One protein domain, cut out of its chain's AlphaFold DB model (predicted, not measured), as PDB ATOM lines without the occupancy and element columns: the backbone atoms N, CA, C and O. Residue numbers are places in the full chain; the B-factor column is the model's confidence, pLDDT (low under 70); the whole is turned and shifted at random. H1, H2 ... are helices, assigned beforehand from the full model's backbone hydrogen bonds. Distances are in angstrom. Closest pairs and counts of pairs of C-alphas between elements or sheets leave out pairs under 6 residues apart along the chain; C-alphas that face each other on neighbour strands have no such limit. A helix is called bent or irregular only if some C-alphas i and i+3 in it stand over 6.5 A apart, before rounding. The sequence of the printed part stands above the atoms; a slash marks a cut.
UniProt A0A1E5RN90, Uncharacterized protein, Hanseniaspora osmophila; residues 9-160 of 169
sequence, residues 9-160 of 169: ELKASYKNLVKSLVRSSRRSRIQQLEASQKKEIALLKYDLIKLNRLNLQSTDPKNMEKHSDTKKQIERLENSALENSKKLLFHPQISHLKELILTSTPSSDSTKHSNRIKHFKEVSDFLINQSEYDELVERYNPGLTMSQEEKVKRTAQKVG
ATOM      1  N   GLU A   9     145.092 104.075 157.022       88.62
ATOM      2  CA  GLU A   9     144.048 104.593 157.915       88.62
ATOM      3  C   GLU A   9     143.326 105.807 157.329       88.62
ATOM      4  O   GLU A   9     142.095 105.838 157.273       88.62
ATOM      5  N   LEU A  10     144.074 106.784 156.802       87.88
ATOM      6  CA  LEU A  10     143.489 107.951 156.142       87.88
ATOM      7  C   LEU A  10     142.657 107.535 154.928       87.88
ATOM      8  O   LEU A  10     141.571 108.066 154.707       87.88
ATOM      9  N   LYS A  11     143.141 106.555 154.157       89.56
ATOM     10  CA  LYS A  11     142.408 105.992 153.018       89.56
ATOM     11  C   LYS A  11     141.100 105.338 153.461       89.56
ATOM     12  O   LYS A  11     140.098 105.482 152.763       89.56
ATOM     13  N   ALA A  12     141.101 104.611 154.578       92.12
ATOM     14  CA  ALA A  12     139.902 103.978 155.121       92.12
ATOM     15  C   ALA A  12     138.878 105.020 155.594       92.12
ATOM     16  O   ALA A  12     137.725 104.973 155.167       92.12
ATOM     17  N   SER A  13     139.315 106.007 156.383       91.44
ATOM     18  CA  SER A  13     138.448 107.085 156.874       91.44
ATOM     19  C   SER A  13     137.873 107.924 155.724       91.44
ATOM     20  O   SER A  13     136.665 108.140 155.643       91.44
ATOM     21  N   TYR A  14     138.702 108.273 154.735       91.94
ATOM     22  CA  TYR A  14     138.258 108.960 153.519       91.94
ATOM     23  C   TYR A  14     137.213 108.159 152.728       91.94
ATOM     24  O   TYR A  14     136.207 108.709 152.288       91.94
ATOM     25  N   LYS A  15     137.411 106.845 152.557       93.06
ATOM     26  CA  LYS A  15     136.420 105.986 151.889       93.06
ATOM     27  C   LYS A  15     135.083 105.978 152.630       93.06
ATOM     28  O   LYS A  15     134.046 105.966 151.971       93.06
ATOM     29  N   ASN A  16     135.103 105.964 153.960       94.25
ATOM     30  CA  ASN A  16     133.884 106.001 154.764       94.25
ATOM     31  C   ASN A  16     133.156 107.337 154.600       94.25
ATOM     32  O   ASN A  16     131.969 107.323 154.289       94.25
ATOM     33  N   LEU A  17     133.885 108.454 154.662       94.06
ATOM     34  CA  LEU A  17     133.346 109.786 154.382       94.06
ATOM     35  C   LEU A  17     132.701 109.872 152.989       94.06
ATOM     36  O   LEU A  17     131.597 110.383 152.829       94.06
ATOM     37  N   VAL A  18     133.356 109.336 151.957       94.44
ATOM     38  CA  VAL A  18     132.790 109.326 150.598       94.44
ATOM     39  C   VAL A  18     131.503 108.499 150.538       94.44
ATOM     40  O   VAL A  18     130.535 108.921 149.906       94.44
ATOM     41  N   LYS A  19     131.458 107.336 151.200       94.31
ATOM     42  CA  LYS A  19     130.250 106.498 151.248       94.31
ATOM     43  C   LYS A  19     129.092 107.205 151.954       94.31
ATOM     44  O   LYS A  19     127.975 107.166 151.437       94.31
ATOM     45  N   SER A  20     129.338 107.851 153.093       94.44
ATOM     46  CA  SER A  20     128.301 108.584 153.833       94.44
ATOM     47  C   SER A  20     127.811 109.815 153.065       94.44
ATOM     48  O   SER A  20     126.604 110.045 153.007       94.44
ATOM     49  N   LEU A  21     128.692 110.535 152.362       94.44
ATOM     50  CA  LEU A  21     128.311 111.620 151.443       94.44
ATOM     51  C   LEU A  21     127.434 111.133 150.281       94.44
ATOM     52  O   LEU A  21     126.422 111.751 149.947       94.44
ATOM     53  N   VAL A  22     127.796 110.013 149.649       93.94
ATOM     54  CA  VAL A  22     126.991 109.431 148.561       93.94
ATOM     55  C   VAL A  22     125.615 109.007 149.074       93.94
ATOM     56  O   VAL A  22     124.613 109.283 148.419       93.94
ATOM     57  N   ARG A  23     125.553 108.372 150.251       92.56
ATOM     58  CA  ARG A  23     124.294 107.919 150.850       92.56
ATOM     59  C   ARG A  23     123.376 109.089 151.208       92.56
ATOM     60  O   ARG A  23     122.239 109.104 150.749       92.56
ATOM     61  N   SER A  24     123.875 110.063 151.969       92.81
ATOM     62  CA  SER A  24     123.095 111.226 152.423       92.81
ATOM     63  C   SER A  24     122.590 112.084 151.256       92.81
ATOM     64  O   SER A  24     121.433 112.490 151.228       92.81
ATOM     65  N   SER A  25     123.409 112.288 150.219       91.88
ATOM     66  CA  SER A  25     123.003 113.060 149.033       91.88
ATOM     67  C   SER A  25     122.091 112.301 148.059       91.88
ATOM     68  O   SER A  25     121.584 112.898 147.109       91.88
ATOM     69  N   ARG A  26     121.867 110.990 148.236       91.06
ATOM     70  CA  ARG A  26     121.146 110.171 147.245       91.06
ATOM     71  C   ARG A  26     119.728 110.684 146.998       91.06
ATOM     72  O   ARG A  26     119.337 110.828 145.842       91.06
ATOM     73  N   ARG A  27     118.981 110.982 148.063       89.19
ATOM     74  CA  ARG A  27     117.575 111.407 147.979       89.19
ATOM     75  C   ARG A  27     117.419 112.730 147.233       89.19
ATOM     76  O   ARG A  27     116.664 112.801 146.268       89.19
ATOM     77  N   SER A  28     118.173 113.755 147.631       90.06
ATOM     78  CA  SER A  28     118.125 115.070 146.980       90.06
ATOM     79  C   SER A  28     118.565 115.000 145.519       90.06
ATOM     80  O   SER A  28     118.002 115.676 144.661       90.06
ATOM     81  N   ARG A  29     119.522 114.127 145.193       92.06
ATOM     82  CA  ARG A  29     119.954 113.912 143.809       92.06
ATOM     83  C   ARG A  29     118.911 113.198 142.964       92.06
ATOM     84  O   ARG A  29     118.761 113.567 141.805       92.06
ATOM     85  N   ILE A  30     118.183 112.225 143.511       92.25
ATOM     86  CA  ILE A  30     117.042 111.614 142.812       92.25
ATOM     87  C   ILE A  30     116.007 112.695 142.488       92.25
ATOM     88  O   ILE A  30     115.651 112.849 141.327       92.25
ATOM     89  N   GLN A  31     115.642 113.534 143.461       91.44
ATOM     90  CA  GLN A  31     114.706 114.643 143.243       91.44
ATOM     91  C   GLN A  31     115.199 115.640 142.179       91.44
ATOM     92  O   GLN A  31     114.430 116.083 141.328       91.44
ATOM     93  N   GLN A  32     116.492 115.982 142.180       92.31
ATOM     94  CA  GLN A  32     117.086 116.837 141.146       92.31
ATOM     95  C   GLN A  32     117.038 116.182 139.762       92.31
ATOM     96  O   GLN A  32     116.736 116.854 138.775       92.31
ATOM     97  N   LEU A  33     117.325 114.879 139.683       92.00
ATOM     98  CA  LEU A  33     117.269 114.124 138.436       92.00
ATOM     99  C   LEU A  33     115.833 114.057 137.907       92.00
ATOM    100  O   LEU A  33     115.620 114.378 136.742       92.00
ATOM    101  N   GLU A  34     114.855 113.756 138.761       92.12
ATOM    102  CA  GLU A  34     113.428 113.793 138.423       92.12
ATOM    103  C   GLU A  34     113.004 115.172 137.915       92.12
ATOM    104  O   GLU A  34     112.350 115.284 136.880       92.12
ATOM    105  N   ALA A  35     113.407 116.243 138.602       93.62
ATOM    106  CA  ALA A  35     113.100 117.603 138.175       93.62
ATOM    107  C   ALA A  35     113.735 117.933 136.814       93.62
ATOM    108  O   ALA A  35     113.097 118.566 135.972       93.62
ATOM    109  N   SER A  36     114.975 117.499 136.572       93.50
ATOM    110  CA  SER A  36     115.652 117.695 135.286       93.50
ATOM    111  C   SER A  36     115.004 116.896 134.153       93.50
ATOM    112  O   SER A  36     114.785 117.440 133.074       93.50
ATOM    113  N   GLN A  37     114.600 115.653 134.422       94.00
ATOM    114  CA  GLN A  37     113.929 114.792 133.457       94.00
ATOM    115  C   GLN A  37     112.539 115.332 133.111       94.00
ATOM    116  O   GLN A  37     112.179 115.389 131.940       94.00
ATOM    117  N   LYS A  38     111.774 115.808 134.104       94.44
ATOM    118  CA  LYS A  38     110.481 116.474 133.872       94.44
ATOM    119  C   LYS A  38     110.631 117.682 132.945       94.44
ATOM    120  O   LYS A  38     109.814 117.858 132.043       94.44
ATOM    121  N   LYS A  39     111.686 118.487 133.127       96.19
ATOM    122  CA  LYS A  39     112.000 119.615 132.232       96.19
ATOM    123  C   LYS A  39     112.336 119.140 130.818       96.19
ATOM    124  O   LYS A  39     111.804 119.695 129.864       96.19
ATOM    125  N   GLU A  40     113.172 118.112 130.682       95.31
ATOM    126  CA  GLU A  40     113.536 117.538 129.378       95.31
ATOM    127  C   GLU A  40     112.303 117.005 128.633       95.31
ATOM    128  O   GLU A  40     112.073 117.357 127.479       95.31
ATOM    129  N   ILE A  41     111.448 116.244 129.317       95.88
ATOM    130  CA  ILE A  41     110.192 115.733 128.760       95.88
ATOM    131  C   ILE A  41     109.275 116.883 128.325       95.88
ATOM    132  O   ILE A  41     108.669 116.807 127.259       95.88
ATOM    133  N   ALA A  42     109.166 117.954 129.116       96.25
ATOM    134  CA  ALA A  42     108.344 119.111 128.764       96.25
ATOM    135  C   ALA A  42     108.842 119.812 127.487       96.25
ATOM    136  O   ALA A  42     108.030 120.152 126.626       96.25
ATOM    137  N   LEU A  43     110.162 119.972 127.334       97.00
ATOM    138  CA  LEU A  43     110.766 120.529 126.120       97.00
ATOM    139  C   LEU A  43     110.498 119.641 124.900       97.00
ATOM    140  O   LEU A  43     110.031 120.138 123.878       97.00
ATOM    141  N   LEU A  44     110.687 118.325 125.024       95.81
ATOM    142  CA  LEU A  44     110.402 117.385 123.935       95.81
ATOM    143  C   LEU A  44     108.915 117.365 123.560       95.81
ATOM    144  O   LEU A  44     108.576 117.296 122.382       95.81
ATOM    145  N   LYS A  45     108.008 117.459 124.542       94.81
ATOM    146  CA  LYS A  45     106.559 117.571 124.295       94.81
ATOM    147  C   LYS A  45     106.222 118.866 123.551       94.81
ATOM    148  O   LYS A  45     105.409 118.841 122.630       94.81
ATOM    149  N   TYR A  46     106.864 119.977 123.905       96.06
ATOM    150  CA  TYR A  46     106.721 121.237 123.178       96.06
ATOM    151  C   TYR A  46     107.218 121.123 121.727       96.06
ATOM    152  O   TYR A  46     106.496 121.495 120.797       96.06
ATOM    153  N   ASP A  47     108.402 120.542 121.519       93.38
ATOM    154  CA  ASP A  47     108.961 120.310 120.185       93.38
ATOM    155  C   ASP A  47     108.065 119.388 119.348       93.38
ATOM    156  O   ASP A  47     107.834 119.650 118.167       93.38
ATOM    157  N   LEU A  48     107.475 118.363 119.967       92.94
ATOM    158  CA  LEU A  48     106.508 117.471 119.329       92.94
ATOM    159  C   LEU A  48     105.267 118.231 118.832       92.94
ATOM    160  O   LEU A  48     104.833 118.030 117.697       92.94
ATOM    161  N   ILE A  49     104.705 119.131 119.647       92.00
ATOM    162  CA  ILE A  49     103.566 119.980 119.252       92.00
ATOM    163  C   ILE A  49     103.955 120.879 118.076       92.00
ATOM    164  O   ILE A  49     103.185 121.023 117.123       92.00
ATOM    165  N   LYS A  50     105.155 121.466 118.115       91.56
ATOM    166  CA  LYS A  50     105.675 122.296 117.025       91.56
ATOM    167  C   LYS A  50     105.815 121.497 115.727       91.56
ATOM    168  O   LYS A  50     105.369 121.970 114.686       91.56
ATOM    169  N   LEU A  51     106.375 120.286 115.786       88.94
ATOM    170  CA  LEU A  51     106.499 119.396 114.626       88.94
ATOM    171  C   LEU A  51     105.133 118.990 114.066       88.94
ATOM    172  O   LEU A  51     104.953 119.004 112.854       88.94
ATOM    173  N   ASN A  52     104.150 118.708 114.925       88.12
ATOM    174  CA  ASN A  52     102.790 118.400 114.480       88.12
ATOM    175  C   ASN A  52     102.159 119.554 113.700       88.12
ATOM    176  O   ASN A  52     101.579 119.326 112.643       88.12
ATOM    177  N   ARG A  53     102.332 120.797 114.167       88.31
ATOM    178  CA  ARG A  53     101.860 121.991 113.444       88.31
ATOM    179  C   ARG A  53     102.505 122.136 112.066       88.31
ATOM    180  O   ARG A  53     101.822 122.534 111.132       88.31
ATOM    181  N   LEU A  54     103.790 121.809 111.940       83.69
ATOM    182  CA  LEU A  54     104.496 121.852 110.655       83.69
ATOM    183  C   LEU A  54     104.023 120.736 109.714       83.69
ATOM    184  O   LEU A  54     103.749 121.005 108.550       83.69
ATOM    185  N   ASN A  55     103.835 119.516 110.225       80.38
ATOM    186  CA  ASN A  55     103.334 118.380 109.441       80.38
ATOM    187  C   ASN A  55     101.906 118.601 108.907       80.38
ATOM    188  O   ASN A  55     101.561 118.071 107.855       80.38
ATOM    189  N   LEU A  56     101.083 119.386 109.613       77.06
ATOM    190  CA  LEU A  56      99.761 119.830 109.148       77.06
ATOM    191  C   LEU A  56      99.838 120.771 107.930       77.06
ATOM    192  O   LEU A  56      98.885 120.834 107.161       77.06
ATOM    193  N   GLN A  57     100.938 121.513 107.768       78.00
ATOM    194  CA  GLN A  57     101.131 122.489 106.687       78.00
ATOM    195  C   GLN A  57     101.848 121.883 105.472       78.00
ATOM    196  O   GLN A  57     101.501 122.205 104.338       78.00
ATOM    197  N   SER A  58     102.817 120.990 105.693       70.31
ATOM    198  CA  SER A  58     103.500 120.225 104.644       70.31
ATOM    199  C   SER A  58     103.916 118.846 105.163       70.31
ATOM    200  O   SER A  58     104.559 118.715 106.207       70.31
ATOM    201  N   THR A  59     103.583 117.784 104.425       74.25
ATOM    202  CA  THR A  59     104.029 116.417 104.736       74.25
ATOM    203  C   THR A  59     105.457 116.196 104.247       74.25
ATOM    204  O   THR A  59     105.694 115.511 103.253       74.25
ATOM    205  N   ASP A  60     106.418 116.788 104.951       81.25
ATOM    206  CA  ASP A  60     107.835 116.548 104.696       81.25
ATOM    207  C   ASP A  60     108.291 115.256 105.398       81.25
ATOM    208  O   ASP A  60     108.176 115.144 106.626       81.25
ATOM    209  N   PRO A  61     108.883 114.281 104.679       81.56
ATOM    210  CA  PRO A  61     109.256 112.985 105.257       81.56
ATOM    211  C   PRO A  61     110.258 113.115 106.417       81.56
ATOM    212  O   PRO A  61     110.193 112.366 107.389       81.56
ATOM    213  N   LYS A  62     111.131 114.130 106.371       85.12
ATOM    214  CA  LYS A  62     112.112 114.423 107.432       85.12
ATOM    215  C   LYS A  62     111.465 114.851 108.755       85.12
ATOM    216  O   LYS A  62     112.015 114.582 109.820       85.12
ATOM    217  N   ASN A  63     110.326 115.540 108.713       83.56
ATOM    218  CA  ASN A  63     109.639 116.004 109.921       83.56
ATOM    219  C   ASN A  63     108.837 114.869 110.577       83.56
ATOM    220  O   ASN A  63     108.752 114.804 111.805       83.56
ATOM    221  N   MET A  64     108.326 113.931 109.773       81.38
ATOM    222  CA  MET A  64     107.666 112.712 110.252       81.38
ATOM    223  C   MET A  64     108.638 111.777 110.983       81.38
ATOM    224  O   MET A  64     108.311 111.269 112.059       81.38
ATOM    225  N   GLU A  65     109.853 111.606 110.454       87.38
ATOM    226  CA  GLU A  65     110.918 110.834 111.109       87.38
ATOM    227  C   GLU A  65     111.273 111.434 112.481       87.38
ATOM    228  O   GLU A  65     111.124 110.760 113.506       87.38
ATOM    229  N   LYS A  66     111.584 112.741 112.524       88.81
ATOM    230  CA  LYS A  66     111.869 113.480 113.769       88.81
ATOM    231  C   LYS A  66     110.737 113.404 114.789       88.81
ATOM    232  O   LYS A  66     110.996 113.278 115.986       88.81
ATOM    233  N   HIS A  67     109.487 113.486 114.338       88.81
ATOM    234  CA  HIS A  67     108.320 113.346 115.205       88.81
ATOM    235  C   HIS A  67     108.295 111.960 115.866       88.81
ATOM    236  O   HIS A  67     108.126 111.850 117.083       88.81
ATOM    237  N   SER A  68     108.515 110.900 115.081       88.31
ATOM    238  CA  SER A  68     108.572 109.532 115.602       88.31
ATOM    239  C   SER A  68     109.706 109.348 116.615       88.31
ATOM    240  O   SER A  68     109.506 108.718 117.653       88.31
ATOM    241  N   ASP A  69     110.868 109.948 116.363       93.25
ATOM    242  CA  ASP A  69     112.035 109.823 117.231       93.25
ATOM    243  C   ASP A  69     111.876 110.602 118.531       93.25
ATOM    244  O   ASP A  69     112.198 110.084 119.599       93.25
ATOM    245  N   THR A  70     111.282 111.794 118.463       92.06
ATOM    246  CA  THR A  70     110.949 112.601 119.644       92.06
ATOM    247  C   THR A  70     109.948 111.857 120.530       92.06
ATOM    248  O   THR A  70     110.119 111.794 121.747       92.06
ATOM    249  N   LYS A  71     108.942 111.203 119.928       94.00
ATOM    250  CA  LYS A  71     107.988 110.354 120.655       94.00
ATOM    251  C   LYS A  71     108.680 109.170 121.338       94.00
ATOM    252  O   LYS A  71     108.458 108.945 122.526       94.00
ATOM    253  N   LYS A  72     109.565 108.461 120.624       95.75
ATOM    254  CA  LYS A  72     110.376 107.374 121.204       95.75
ATOM    255  C   LYS A  72     111.266 107.881 122.343       95.75
ATOM    256  O   LYS A  72     111.471 107.166 123.319       95.75
ATOM    257  N   GLN A  73     111.822 109.088 122.233       94.38
ATOM    258  CA  GLN A  73     112.668 109.671 123.275       94.38
ATOM    259  C   GLN A  73     111.871 109.987 124.544       94.38
ATOM    260  O   GLN A  73     112.338 109.658 125.632       94.38
ATOM    261  N   ILE A  74     110.664 110.547 124.413       94.25
ATOM    262  CA  ILE A  74     109.758 110.775 125.549       94.25
ATOM    263  C   ILE A  74     109.454 109.453 126.259       94.25
ATOM    264  O   ILE A  74     109.648 109.361 127.467       94.25
ATOM    265  N   GLU A  75     109.069 108.417 125.513       94.88
ATOM    266  CA  GLU A  75     108.744 107.101 126.077       94.88
ATOM    267  C   GLU A  75     109.945 106.468 126.799       94.88
ATOM    268  O   GLU A  75     109.814 105.918 127.892       94.88
ATOM    269  N   ARG A  76     111.153 106.591 126.235       94.06
ATOM    270  CA  ARG A  76     112.388 106.131 126.891       94.06
ATOM    271  C   ARG A  76     112.657 106.869 128.198       94.06
ATOM    272  O   ARG A  76     113.091 106.239 129.159       94.06
ATOM    273  N   LEU A  77     112.445 108.186 128.229       92.38
ATOM    274  CA  LEU A  77     112.645 108.984 129.435       92.38
ATOM    275  C   LEU A  77     111.604 108.622 130.497       92.38
ATOM    276  O   LEU A  77     111.993 108.332 131.623       92.38
ATOM    277  N   GLU A  78     110.322 108.540 130.137       91.44
ATOM    278  CA  GLU A  78     109.235 108.177 131.059       91.44
ATOM    279  C   GLU A  78     109.437 106.779 131.673       91.44
ATOM    280  O   GLU A  78     109.210 106.594 132.866       91.44
ATOM    281  N   ASN A  79     109.962 105.822 130.902       89.31
ATOM    282  CA  ASN A  79     110.228 104.460 131.379       89.31
ATOM    283  C   ASN A  79     111.573 104.287 132.111       89.31
ATOM    284  O   ASN A  79     111.877 103.200 132.609       89.31
ATOM    285  N   SER A  80     112.423 105.316 132.168       87.00
ATOM    286  CA  SER A  80     113.755 105.179 132.763       87.00
ATOM    287  C   SER A  80     113.725 105.315 134.290       87.00
ATOM    288  O   SER A  80     113.398 106.363 134.842       87.00
ATOM    289  N   ALA A  81     114.127 104.250 134.991       86.25
ATOM    290  CA  ALA A  81     114.224 104.242 136.450       86.25
ATOM    291  C   ALA A  81     115.441 105.055 136.939       86.25
ATOM    292  O   ALA A  81     116.578 104.571 136.956       86.25
ATOM    293  N   LEU A  82     115.200 106.296 137.365       84.62
ATOM    294  CA  LEU A  82     116.227 107.245 137.826       84.62
ATOM    295  C   LEU A  82     116.992 106.758 139.069       84.62
ATOM    296  O   LEU A  82     118.189 107.034 139.213       84.62
ATOM    297  N   GLU A  83     116.324 105.989 139.931       83.25
ATOM    298  CA  GLU A  83     116.868 105.448 141.186       83.25
ATOM    299  C   GLU A  83     118.079 104.527 140.991       83.25
ATOM    300  O   GLU A  83     118.936 104.421 141.877       83.25
ATOM    301  N   ASN A  84     118.159 103.895 139.816       84.88
ATOM    302  CA  ASN A  84     119.199 102.943 139.431       84.88
ATOM    303  C   ASN A  84     120.291 103.581 138.562       84.88
ATOM    304  O   ASN A  84     121.157 102.890 138.016       84.88
ATOM    305  N   SER A  85     120.277 104.907 138.404       87.00
ATOM    306  CA  SER A  85     121.268 105.581 137.574       87.00
ATOM    307  C   SER A  85     122.674 105.470 138.182       87.00
ATOM    308  O   SER A  85     122.924 105.831 139.332       87.00
ATOM    309  N   LYS A  86     123.651 105.033 137.372       87.62
ATOM    310  CA  LYS A  86     125.070 104.925 137.782       87.62
ATOM    311  C   LYS A  86     125.646 106.253 138.292       87.62
ATOM    312  O   LYS A  86     126.589 106.257 139.076       87.62
ATOM    313  N   LYS A  87     125.059 107.384 137.881       86.69
ATOM    314  CA  LYS A  87     125.422 108.732 138.342       86.69
ATOM    315  C   LYS A  87     125.269 108.886 139.861       86.69
ATOM    316  O   LYS A  87     126.029 109.645 140.458       86.69
ATOM    317  N   LEU A  88     124.339 108.161 140.489       88.94
ATOM    318  CA  LEU A  88     124.095 108.213 141.934       88.94
ATOM    319  C   LEU A  88     125.190 107.526 142.761       88.94
ATOM    320  O   LEU A  88     125.326 107.836 143.938       88.94
ATOM    321  N   LEU A  89     126.007 106.655 142.158       88.25
ATOM    322  CA  LEU A  89     127.087 105.942 142.855       88.25
ATOM    323  C   LEU A  89     128.274 106.846 143.222       88.25
ATOM    324  O   LEU A  89     129.102 106.472 144.049       88.25
ATOM    325  N   PHE A  90     128.366 108.028 142.609       89.31
ATOM    326  CA  PHE A  90     129.498 108.938 142.760       89.31
ATOM    327  C   PHE A  90     129.029 110.312 143.205       89.31
ATOM    328  O   PHE A  90     128.092 110.858 142.625       89.31
ATOM    329  N   HIS A  91     129.698 110.897 144.194       89.31
ATOM    330  CA  HIS A  91     129.462 112.276 144.602       89.31
ATOM    331  C   HIS A  91     130.266 113.242 143.700       89.31
ATOM    332  O   HIS A  91     131.450 112.999 143.454       89.31
ATOM    333  N   PRO A  92     129.665 114.336 143.192       88.00
ATOM    334  CA  PRO A  92     130.292 115.196 142.178       88.00
ATOM    335  C   PRO A  92     131.591 115.865 142.651       88.00
ATOM    336  O   PRO A  92     132.511 116.061 141.865       88.00
ATOM    337  N   GLN A  93     131.702 116.170 143.945       88.56
ATOM    338  CA  GLN A  93     132.851 116.891 144.508       88.56
ATOM    339  C   GLN A  93     133.993 115.979 144.995       88.56
ATOM    340  O   GLN A  93     134.937 116.464 145.614       88.56
ATOM    341  N   ILE A  94     133.946 114.664 144.728       90.50
ATOM    342  CA  ILE A  94     134.982 113.716 145.196       90.50
ATOM    343  C   ILE A  94     136.372 114.100 144.680       90.50
ATOM    344  O   ILE A  94     137.344 114.017 145.428       90.50
ATOM    345  N   SER A  95     136.476 114.528 143.420       88.56
ATOM    346  CA  SER A  95     137.755 114.926 142.819       88.56
ATOM    347  C   SER A  95     138.373 116.113 143.554       88.56
ATOM    348  O   SER A  95     139.546 116.058 143.915       88.56
ATOM    349  N   HIS A  96     137.562 117.133 143.846       89.31
ATOM    350  CA  HIS A  96     137.999 118.323 144.570       89.31
ATOM    351  C   HIS A  96     138.388 118.001 146.018       89.31
ATOM    352  O   HIS A  96     139.422 118.448 146.501       89.31
ATOM    353  N   LEU A  97     137.610 117.149 146.693       88.25
ATOM    354  CA  LEU A  97     137.924 116.687 148.045       88.25
ATOM    355  C   LEU A  97     139.280 115.961 148.065       88.25
ATOM    356  O   LEU A  97     140.137 116.239 148.901       88.25
ATOM    357  N   LYS A  98     139.505 115.053 147.108       88.56
ATOM    358  CA  LYS A  98     140.776 114.336 146.972       88.56
ATOM    359  C   LYS A  98     141.945 115.298 146.754       88.56
ATOM    360  O   LYS A  98     142.988 115.117 147.374       88.56
ATOM    361  N   GLU A  99     141.777 116.283 145.880       88.81
ATOM    362  CA  GLU A  99     142.787 117.306 145.611       88.81
ATOM    363  C   GLU A  99     143.112 118.108 146.872       88.81
ATOM    364  O   GLU A  99     144.274 118.172 147.256       88.81
ATOM    365  N   LEU A 100     142.095 118.613 147.573       86.44
ATOM    366  CA  LEU A 100     142.257 119.362 148.819       86.44
ATOM    367  C   LEU A 100     143.005 118.550 149.883       86.44
ATOM    368  O   LEU A 100     143.873 119.070 150.577       86.44
ATOM    369  N   ILE A 101     142.725 117.248 149.986       85.19
ATOM    370  CA  ILE A 101     143.441 116.358 150.908       85.19
ATOM    371  C   ILE A 101     144.916 116.219 150.536       85.19
ATOM    372  O   ILE A 101     145.747 116.122 151.441       85.19
ATOM    373  N   LEU A 102     145.230 116.148 149.243       83.62
ATOM    374  CA  LEU A 102     146.596 115.991 148.749       83.62
ATOM    375  C   LEU A 102     147.385 117.299 148.880       83.62
ATOM    376  O   LEU A 102     148.526 117.272 149.331       83.62
ATOM    377  N   THR A 103     146.783 118.446 148.568       82.44
ATOM    378  CA  THR A 103     147.436 119.757 148.697       82.44
ATOM    379  C   THR A 103     147.651 120.151 150.156       82.44
ATOM    380  O   THR A 103     148.676 120.741 150.490       82.44
ATOM    381  N   SER A 104     146.752 119.758 151.064       71.06
ATOM    382  CA  SER A 104     146.838 120.093 152.489       71.06
ATOM    383  C   SER A 104     147.781 119.189 153.305       71.06
ATOM    384  O   SER A 104     147.673 119.170 154.532       71.06
ATOM    385  N   THR A 105     148.641 118.373 152.678       64.44
ATOM    386  CA  THR A 105     149.537 117.435 153.388       64.44
ATOM    387  C   THR A 105     150.980 117.929 153.476       64.44
ATOM    388  O   THR A 105     151.800 117.603 152.624       64.44
ATOM    389  N   PRO A 106     151.367 118.643 154.547       61.38
ATOM    390  CA  PRO A 106     152.762 118.674 154.952       61.38
ATOM    391  C   PRO A 106     153.080 117.341 155.649       61.38
ATOM    392  O   PRO A 106     152.597 117.067 156.747       61.38
ATOM    393  N   SER A 107     153.860 116.482 154.993       58.94
ATOM    394  CA  SER A 107     154.130 115.084 155.377       58.94
ATOM    395  C   SER A 107     154.818 114.843 156.737       58.94
ATOM    396  O   SER A 107     155.138 113.694 157.025       58.94
ATOM    397  N   SER A 108     155.066 115.854 157.581       62.25
ATOM    398  CA  SER A 108     155.873 115.688 158.807       62.25
ATOM    399  C   SER A 108     155.107 115.766 160.134       62.25
ATOM    400  O   SER A 108     155.670 115.396 161.160       62.25
ATOM    401  N   ASP A 109     153.853 116.234 160.162       74.62
ATOM    402  CA  ASP A 109     153.137 116.502 161.422       74.62
ATOM    403  C   ASP A 109     152.105 115.405 161.752       74.62
ATOM    404  O   ASP A 109     150.959 115.419 161.288       74.62
ATOM    405  N   SER A 110     152.533 114.432 162.565       78.19
ATOM    406  CA  SER A 110     151.720 113.289 163.019       78.19
ATOM    407  C   SER A 110     150.410 113.720 163.700       78.19
ATOM    408  O   SER A 110     149.362 113.091 163.515       78.19
ATOM    409  N   THR A 111     150.424 114.844 164.423       82.62
ATOM    410  CA  THR A 111     149.247 115.337 165.155       82.62
ATOM    411  C   THR A 111     148.138 115.799 164.207       82.62
ATOM    412  O   THR A 111     146.984 115.386 164.343       82.62
ATOM    413  N   LYS A 112     148.491 116.570 163.169       81.88
ATOM    414  CA  LYS A 112     147.558 117.014 162.120       81.88
ATOM    415  C   LYS A 112     147.001 115.840 161.324       81.88
ATOM    416  O   LYS A 112     145.826 115.847 160.957       81.88
ATOM    417  N   HIS A 113     147.822 114.817 161.084       83.06
ATOM    418  CA  HIS A 113     147.380 113.597 160.418       83.06
ATOM    419  C   HIS A 113     146.292 112.873 161.222       83.06
ATOM    420  O   HIS A 113     145.226 112.575 160.678       83.06
ATOM    421  N   SER A 114     146.531 112.655 162.519       87.00
ATOM    422  CA  SER A 114     145.571 112.015 163.424       87.00
ATOM    423  C   SER A 114     144.270 112.816 163.542       87.00
ATOM    424  O   SER A 114     143.183 112.257 163.381       87.00
ATOM    425  N   ASN A 115     144.360 114.138 163.725       88.88
ATOM    426  CA  ASN A 115     143.183 115.008 163.816       88.88
ATOM    427  C   ASN A 115     142.332 114.958 162.544       88.88
ATOM    428  O   ASN A 115     141.110 114.902 162.617       88.88
ATOM    429  N   ARG A 116     142.955 114.885 161.365       87.31
ATOM    430  CA  ARG A 116     142.207 114.779 160.109       87.31
ATOM    431  C   ARG A 116     141.454 113.457 159.975       87.31
ATOM    432  O   ARG A 116     140.315 113.453 159.515       87.31
ATOM    433  N   ILE A 117     142.063 112.347 160.397       90.12
ATOM    434  CA  ILE A 117     141.382 111.043 160.440       90.12
ATOM    435  C   ILE A 117     140.156 111.117 161.358       90.12
ATOM    436  O   ILE A 117     139.097 110.614 160.973       90.12
ATOM    437  N   LYS A 118     140.290 111.768 162.523       93.25
ATOM    438  CA  LYS A 118     139.182 112.003 163.461       93.25
ATOM    439  C   LYS A 118     138.078 112.845 162.828       93.25
ATOM    440  O   LYS A 118     136.944 112.390 162.799       93.25
ATOM    441  N   HIS A 119     138.409 113.979 162.214       92.31
ATOM    442  CA  HIS A 119     137.415 114.839 161.565       92.31
ATOM    443  C   HIS A 119     136.650 114.135 160.444       92.31
ATOM    444  O   HIS A 119     135.441 114.293 160.324       92.31
ATOM    445  N   PHE A 120     137.313 113.310 159.630       93.50
ATOM    446  CA  PHE A 120     136.611 112.526 158.606       93.50
ATOM    447  C   PHE A 120     135.626 111.529 159.207       93.50
ATOM    448  O   PHE A 120     134.547 111.327 158.647       93.50
ATOM    449  N   LYS A 121     135.981 110.930 160.347       95.00
ATOM    450  CA  LYS A 121     135.080 110.052 161.085       95.00
ATOM    451  C   LYS A 121     133.903 110.840 161.662       95.00
ATOM    452  O   LYS A 121     132.771 110.479 161.386       95.00
ATOM    453  N   GLU A 122     134.164 111.945 162.357       96.31
ATOM    454  CA  GLU A 122     133.140 112.821 162.948       96.31
ATOM    455  C   GLU A 122     132.130 113.311 161.904       96.31
ATOM    456  O   GLU A 122     130.924 113.216 162.112       96.31
ATOM    457  N   VAL A 123     132.608 113.774 160.744       96.00
ATOM    458  CA  VAL A 123     131.732 114.204 159.645       96.00
ATOM    459  C   VAL A 123     130.939 113.025 159.083       96.00
ATOM    460  O   VAL A 123     129.753 113.164 158.794       96.00
ATOM    461  N   SER A 124     131.564 111.855 158.929       95.94
ATOM    462  CA  SER A 124     130.855 110.662 158.463       95.94
ATOM    463  C   SER A 124     129.744 110.245 159.429       95.94
ATOM    464  O   SER A 124     128.648 109.923 158.974       95.94
ATOM    465  N   ASP A 125     130.019 110.261 160.732       96.56
ATOM    466  CA  ASP A 125     129.062 109.914 161.782       96.56
ATOM    467  C   ASP A 125     127.921 110.943 161.822       96.56
ATOM    468  O   ASP A 125     126.750 110.571 161.847       96.56
ATOM    469  N   PHE A 126     128.240 112.237 161.702       97.44
ATOM    470  CA  PHE A 126     127.242 113.302 161.594       97.44
ATOM    471  C   PHE A 126     126.278 113.090 160.419       97.44
ATOM    472  O   PHE A 126     125.069 113.191 160.597       97.44
ATOM    473  N   LEU A 127     126.780 112.757 159.224       95.88
ATOM    474  CA  LEU A 127     125.934 112.532 158.043       95.88
ATOM    475  C   LEU A 127     124.991 111.331 158.203       95.88
ATOM    476  O   LEU A 127     123.868 111.355 157.694       95.88
ATOM    477  N   ILE A 128     125.449 110.278 158.884       94.56
ATOM    478  CA  ILE A 128     124.623 109.106 159.197       94.56
ATOM    479  C   ILE A 128     123.522 109.513 160.176       94.56
ATOM    480  O   ILE A 128     122.346 109.332 159.867       94.56
ATOM    481  N   ASN A 129     123.896 110.157 161.282       96.25
ATOM    482  CA  ASN A 129     122.960 110.603 162.311       96.25
ATOM    483  C   ASN A 129     121.933 111.603 161.763       96.25
ATOM    484  O   ASN A 129     120.767 111.542 162.131       96.25
ATOM    485  N   GLN A 130     122.338 112.497 160.856       94.50
ATOM    486  CA  GLN A 130     121.418 113.428 160.205       94.50
ATOM    487  C   GLN A 130     120.389 112.690 159.343       94.50
ATOM    488  O   GLN A 130     119.217 113.049 159.348       94.50
ATOM    489  N   SER A 131     120.808 111.633 158.641       91.25
ATOM    490  CA  SER A 131     119.888 110.817 157.838       91.25
ATOM    491  C   SER A 131     118.877 110.084 158.730       91.25
ATOM    492  O   SER A 131     117.691 110.064 158.420       91.25
ATOM    493  N   GLU A 132     119.327 109.526 159.858       92.44
ATOM    494  CA  GLU A 132     118.448 108.881 160.847       92.44
ATOM    495  C   GLU A 132     117.492 109.882 161.507       92.44
ATOM    496  O   GLU A 132     116.310 109.592 161.694       92.44
ATOM    497  N   TYR A 133     117.981 111.080 161.826       93.75
ATOM    498  CA  TYR A 133     117.159 112.164 162.350       93.75
ATOM    499  C   TYR A 133     116.043 112.541 161.370       93.75
ATOM    500  O   TYR A 133     114.886 112.626 161.780       93.75
ATOM    501  N   ASP A 134     116.360 112.705 160.083       89.38
ATOM    502  CA  ASP A 134     115.365 113.032 159.059       89.38
ATOM    503  C   ASP A 134     114.281 111.936 158.966       89.38
ATOM    504  O   ASP A 134     113.087 112.246 158.927       89.38
ATOM    505  N   GLU A 135     114.668 110.655 159.021       89.44
ATOM    506  CA  GLU A 135     113.728 109.521 159.043       89.44
ATOM    507  C   GLU A 135     112.815 109.533 160.285       89.44
ATOM    508  O   GLU A 135     111.610 109.267 160.194       89.44
ATOM    509  N   LEU A 136     113.364 109.860 161.460       93.06
ATOM    510  CA  LEU A 136     112.593 109.976 162.699       93.06
ATOM    511  C   LEU A 136     111.611 111.151 162.642       93.06
ATOM    512  O   LEU A 136     110.448 111.000 163.028       93.06
ATOM    513  N   VAL A 137     112.045 112.303 162.133       90.56
ATOM    514  CA  VAL A 137     111.185 113.481 161.971       90.56
ATOM    515  C   VAL A 137     110.013 113.170 161.045       90.56
ATOM    516  O   VAL A 137     108.878 113.499 161.383       90.56
ATOM    517  N   GLU A 138     110.243 112.484 159.925       87.38
ATOM    518  CA  GLU A 138     109.166 112.099 159.004       87.38
ATOM    519  C   GLU A 138     108.158 111.132 159.636       87.38
ATOM    520  O   GLU A 138     106.953 111.253 159.400       87.38
ATOM    521  N   ARG A 139     108.621 110.199 160.480       89.44
ATOM    522  CA  ARG A 139     107.753 109.218 161.149       89.44
ATOM    523  C   ARG A 139     106.885 109.845 162.238       89.44
ATOM    524  O   ARG A 139     105.701 109.523 162.335       89.44
ATOM    525  N   TYR A 140     107.472 110.693 163.077       92.31
ATOM    526  CA  TYR A 140     106.797 111.222 164.266       92.31
ATOM    527  C   TYR A 140     106.167 112.599 164.044       92.31
ATOM    528  O   TYR A 140     105.228 112.959 164.751       92.31
ATOM    529  N   ASN A 141     106.624 113.352 163.040       87.19
ATOM    530  CA  ASN A 141     106.063 114.645 162.667       87.19
ATOM    531  C   ASN A 141     105.810 114.758 161.151       87.19
ATOM    532  O   ASN A 141     106.328 115.663 160.488       87.19
ATOM    533  N   PRO A 142     104.943 113.899 160.582       79.12
ATOM    534  CA  PRO A 142     104.585 113.990 159.168       79.12
ATOM    535  C   PRO A 142     103.887 115.319 158.832       79.12
ATOM    536  O   PRO A 142     103.888 115.756 157.688       79.12
ATOM    537  N   GLY A 143     103.305 115.999 159.829       78.94
ATOM    538  CA  GLY A 143     102.696 117.318 159.663       78.94
ATOM    539  C   GLY A 143     103.696 118.433 159.337       78.94
ATOM    540  O   GLY A 143     103.274 119.501 158.893       78.94
ATOM    541  N   LEU A 144     104.999 118.214 159.524       78.94
ATOM    542  CA  LEU A 144     106.023 119.200 159.188       78.94
ATOM    543  C   LEU A 144     106.185 119.367 157.670       78.94
ATOM    544  O   LEU A 144     106.334 120.490 157.198       78.94
ATOM    545  N   THR A 145     106.119 118.267 156.916       76.44
ATOM    546  CA  THR A 145     106.323 118.243 155.456       76.44
ATOM    547  C   THR A 145     105.024 118.313 154.654       76.44
ATOM    548  O   THR A 145     105.070 118.557 153.450       76.44
ATOM    549  N   MET A 146     103.866 118.135 155.300       80.94
ATOM    550  CA  MET A 146     102.557 118.221 154.648       80.94
ATOM    551  C   MET A 146     102.261 119.618 154.098       80.94
ATOM    552  O   MET A 146     102.441 120.628 154.793       80.94
ATOM    553  N   SER A 147     101.693 119.655 152.891       82.94
ATOM    554  CA  SER A 147     101.178 120.895 152.311       82.94
ATOM    555  C   SER A 147      99.990 121.425 153.122       82.94
ATOM    556  O   SER A 147      99.339 120.697 153.882       82.94
ATOM    557  N   GLN A 148      99.688 122.714 152.969       81.38
ATOM    558  CA  GLN A 148      98.563 123.317 153.677       81.38
ATOM    559  C   GLN A 148      97.237 122.634 153.310       81.38
ATOM    560  O   GLN A 148      96.453 122.310 154.197       81.38
ATOM    561  N   GLU A 149      97.016 122.329 152.034       83.56
ATOM    562  CA  GLU A 149      95.831 121.600 151.569       83.56
ATOM    563  C   GLU A 149      95.689 120.225 152.226       83.56
ATOM    564  O   GLU A 149      94.604 119.852 152.673       83.56
ATOM    565  N   GLU A 150      96.781 119.466 152.329       82.81
ATOM    566  CA  GLU A 150      96.768 118.152 152.967       82.81
ATOM    567  C   GLU A 150      96.439 118.256 154.460       82.81
ATOM    568  O   GLU A 150      95.710 117.415 154.996       82.81
ATOM    569  N   LYS A 151      96.945 119.294 155.142       85.06
ATOM    570  CA  LYS A 151      96.635 119.557 156.556       85.06
ATOM    571  C   LYS A 151      95.157 119.839 156.751       85.06
ATOM    572  O   LYS A 151      94.548 119.251 157.649       85.06
ATOM    573  N   VAL A 152      94.576 120.696 155.910       84.75
ATOM    574  CA  VAL A 152      93.139 120.985 155.961       84.75
ATOM    575  C   VAL A 152      92.356 119.697 155.686       84.75
ATOM    576  O   VAL A 152      91.509 119.346 156.503       84.75
ATOM    577  N   LYS A 153      92.699 118.918 154.646       85.44
ATOM    578  CA  LYS A 153      92.048 117.627 154.319       85.44
ATOM    579  C   LYS A 153      92.070 116.636 155.478       85.44
ATOM    580  O   LYS A 153      91.024 116.107 155.843       85.44
ATOM    581  N   ARG A 154      93.228 116.417 156.109       82.94
ATOM    582  CA  ARG A 154      93.325 115.520 157.273       82.94
ATOM    583  C   ARG A 154      92.533 116.035 158.468       82.94
ATOM    584  O   ARG A 154      91.969 115.238 159.210       82.94
ATOM    585  N   THR A 155      92.505 117.349 158.675       84.69
ATOM    586  CA  THR A 155      91.746 117.955 159.776       84.69
ATOM    587  C   THR A 155      90.248 117.800 159.548       84.69
ATOM    588  O   THR A 155      89.548 117.371 160.458       84.69
ATOM    589  N   ALA A 156      89.776 118.050 158.325       86.44
ATOM    590  CA  ALA A 156      88.394 117.823 157.919       86.44
ATOM    591  C   ALA A 156      87.992 116.349 158.100       86.44
ATOM    592  O   ALA A 156      87.009 116.066 158.779       86.44
ATOM    593  N   GLN A 157      88.816 115.401 157.639       86.25
ATOM    594  CA  GLN A 157      88.573 113.967 157.840       86.25
ATOM    595  C   GLN A 157      88.511 113.569 159.321       86.25
ATOM    596  O   GLN A 157      87.659 112.772 159.702       86.25
ATOM    597  N   LYS A 158      89.369 114.142 160.178       86.56
ATOM    598  CA  LYS A 158      89.321 113.902 161.633       86.56
ATOM    599  C   LYS A 158      87.998 114.334 162.265       86.56
ATOM    600  O   LYS A 158      87.585 113.722 163.242       86.56
ATOM    601  N   VAL A 159      87.358 115.376 161.733       88.38
ATOM    602  CA  VAL A 159      86.057 115.871 162.213       88.38
ATOM    603  C   VAL A 159      84.871 115.315 161.414       88.38
ATOM    604  O   VAL A 159      83.750 115.775 161.596       88.38
ATOM    605  N   GLY A 160      85.098 114.327 160.537       87.00
ATOM    606  CA  GLY A 160      84.049 113.715 159.715       87.00
ATOM    607  C   GLY A 160      83.512 114.616 158.596       87.00
ATOM    608  O   GLY A 160      82.397 114.410 158.132       87.00
TER     609      GLY A 160
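This is residues 9 to 160 of the 169 residues of an uncharacterized protein of Hanseniaspora osmophila (UniProt A0A1E5RN90). A long helix, H1, is bent into two arms in a flat, open frame: H2 folds back on the second arm as a helical hairpin, and H5 packs beside the first arm with residues 117 to 131 and then leads away from H1 towards H6, which touches no helix. Short H3 is near the bend, H4 is near the first arm, and H6 lies beyond the end of H5, where residues 155 to 160 stick out. The 152 printed residues hold six named helices, H1 to H6 in order, and no named strand: all helix. The whole is extended, with a radius of gyration of the C-alphas of 24.6 A, and spans 76 by 56 by 19 A.

H1, residues 9 to 57, is the hub; by its hydrogen bonds it was assigned as one helix, but it is bent, with C-alphas 24 and 27 7.1 A apart. Its arms, H1a, residues 9 to 24, and H1b, residues 27 to 57, stand at a steep tilt of 49 degrees. H1b and H2, residues 61 to 78, touch as a hairpin, opposite ways at a shallow tilt of 22 degrees; their closest C-alphas, of Ile 41 and Ile 74, are 5.9 A apart. H3, residues 86 to 89, is close to but not clearly touching H1a, Val 22 to Leu 89 being the closest C-alphas at 6.7 A. H4, residues 94 to 103, is also close to but not clearly touching H1a, with the C-alphas of Val 18 and Ile 94 closest at 7.3 A. H5, residues 110 to 140, touches H1a with residues 117 to 131 alone, the same way at a shallow tilt of 22 degrees; the C-alphas of Leu 17 and Ser 124 are closest at 4.9 A. H6, residues 148 to 158, is apart from H5 and touches no helix. Every O i to N i+4 pair is within hydrogen-bond range in H1a, H2, H4, H5 and H6, and 26 of 27 are in H1b; H3 is too short for such a pair.

H1a begins at C-alpha 9, (144.048, 104.593, 157.915), and H1b, 45.8 A long, ends at C-alpha 57, (101.131, 122.489, 106.687). H2 is 26.2 A long and H5 45.0 A. H6 ends at C-alpha 158, (89.321, 113.902, 161.633).

The two C-alphas farthest apart, of Gln 57 and Ser 110, are 76.3 A apart. The printed part has no cut and no long link. Its mean pLDDT is 88.2, with residues 105 to 108 under 70.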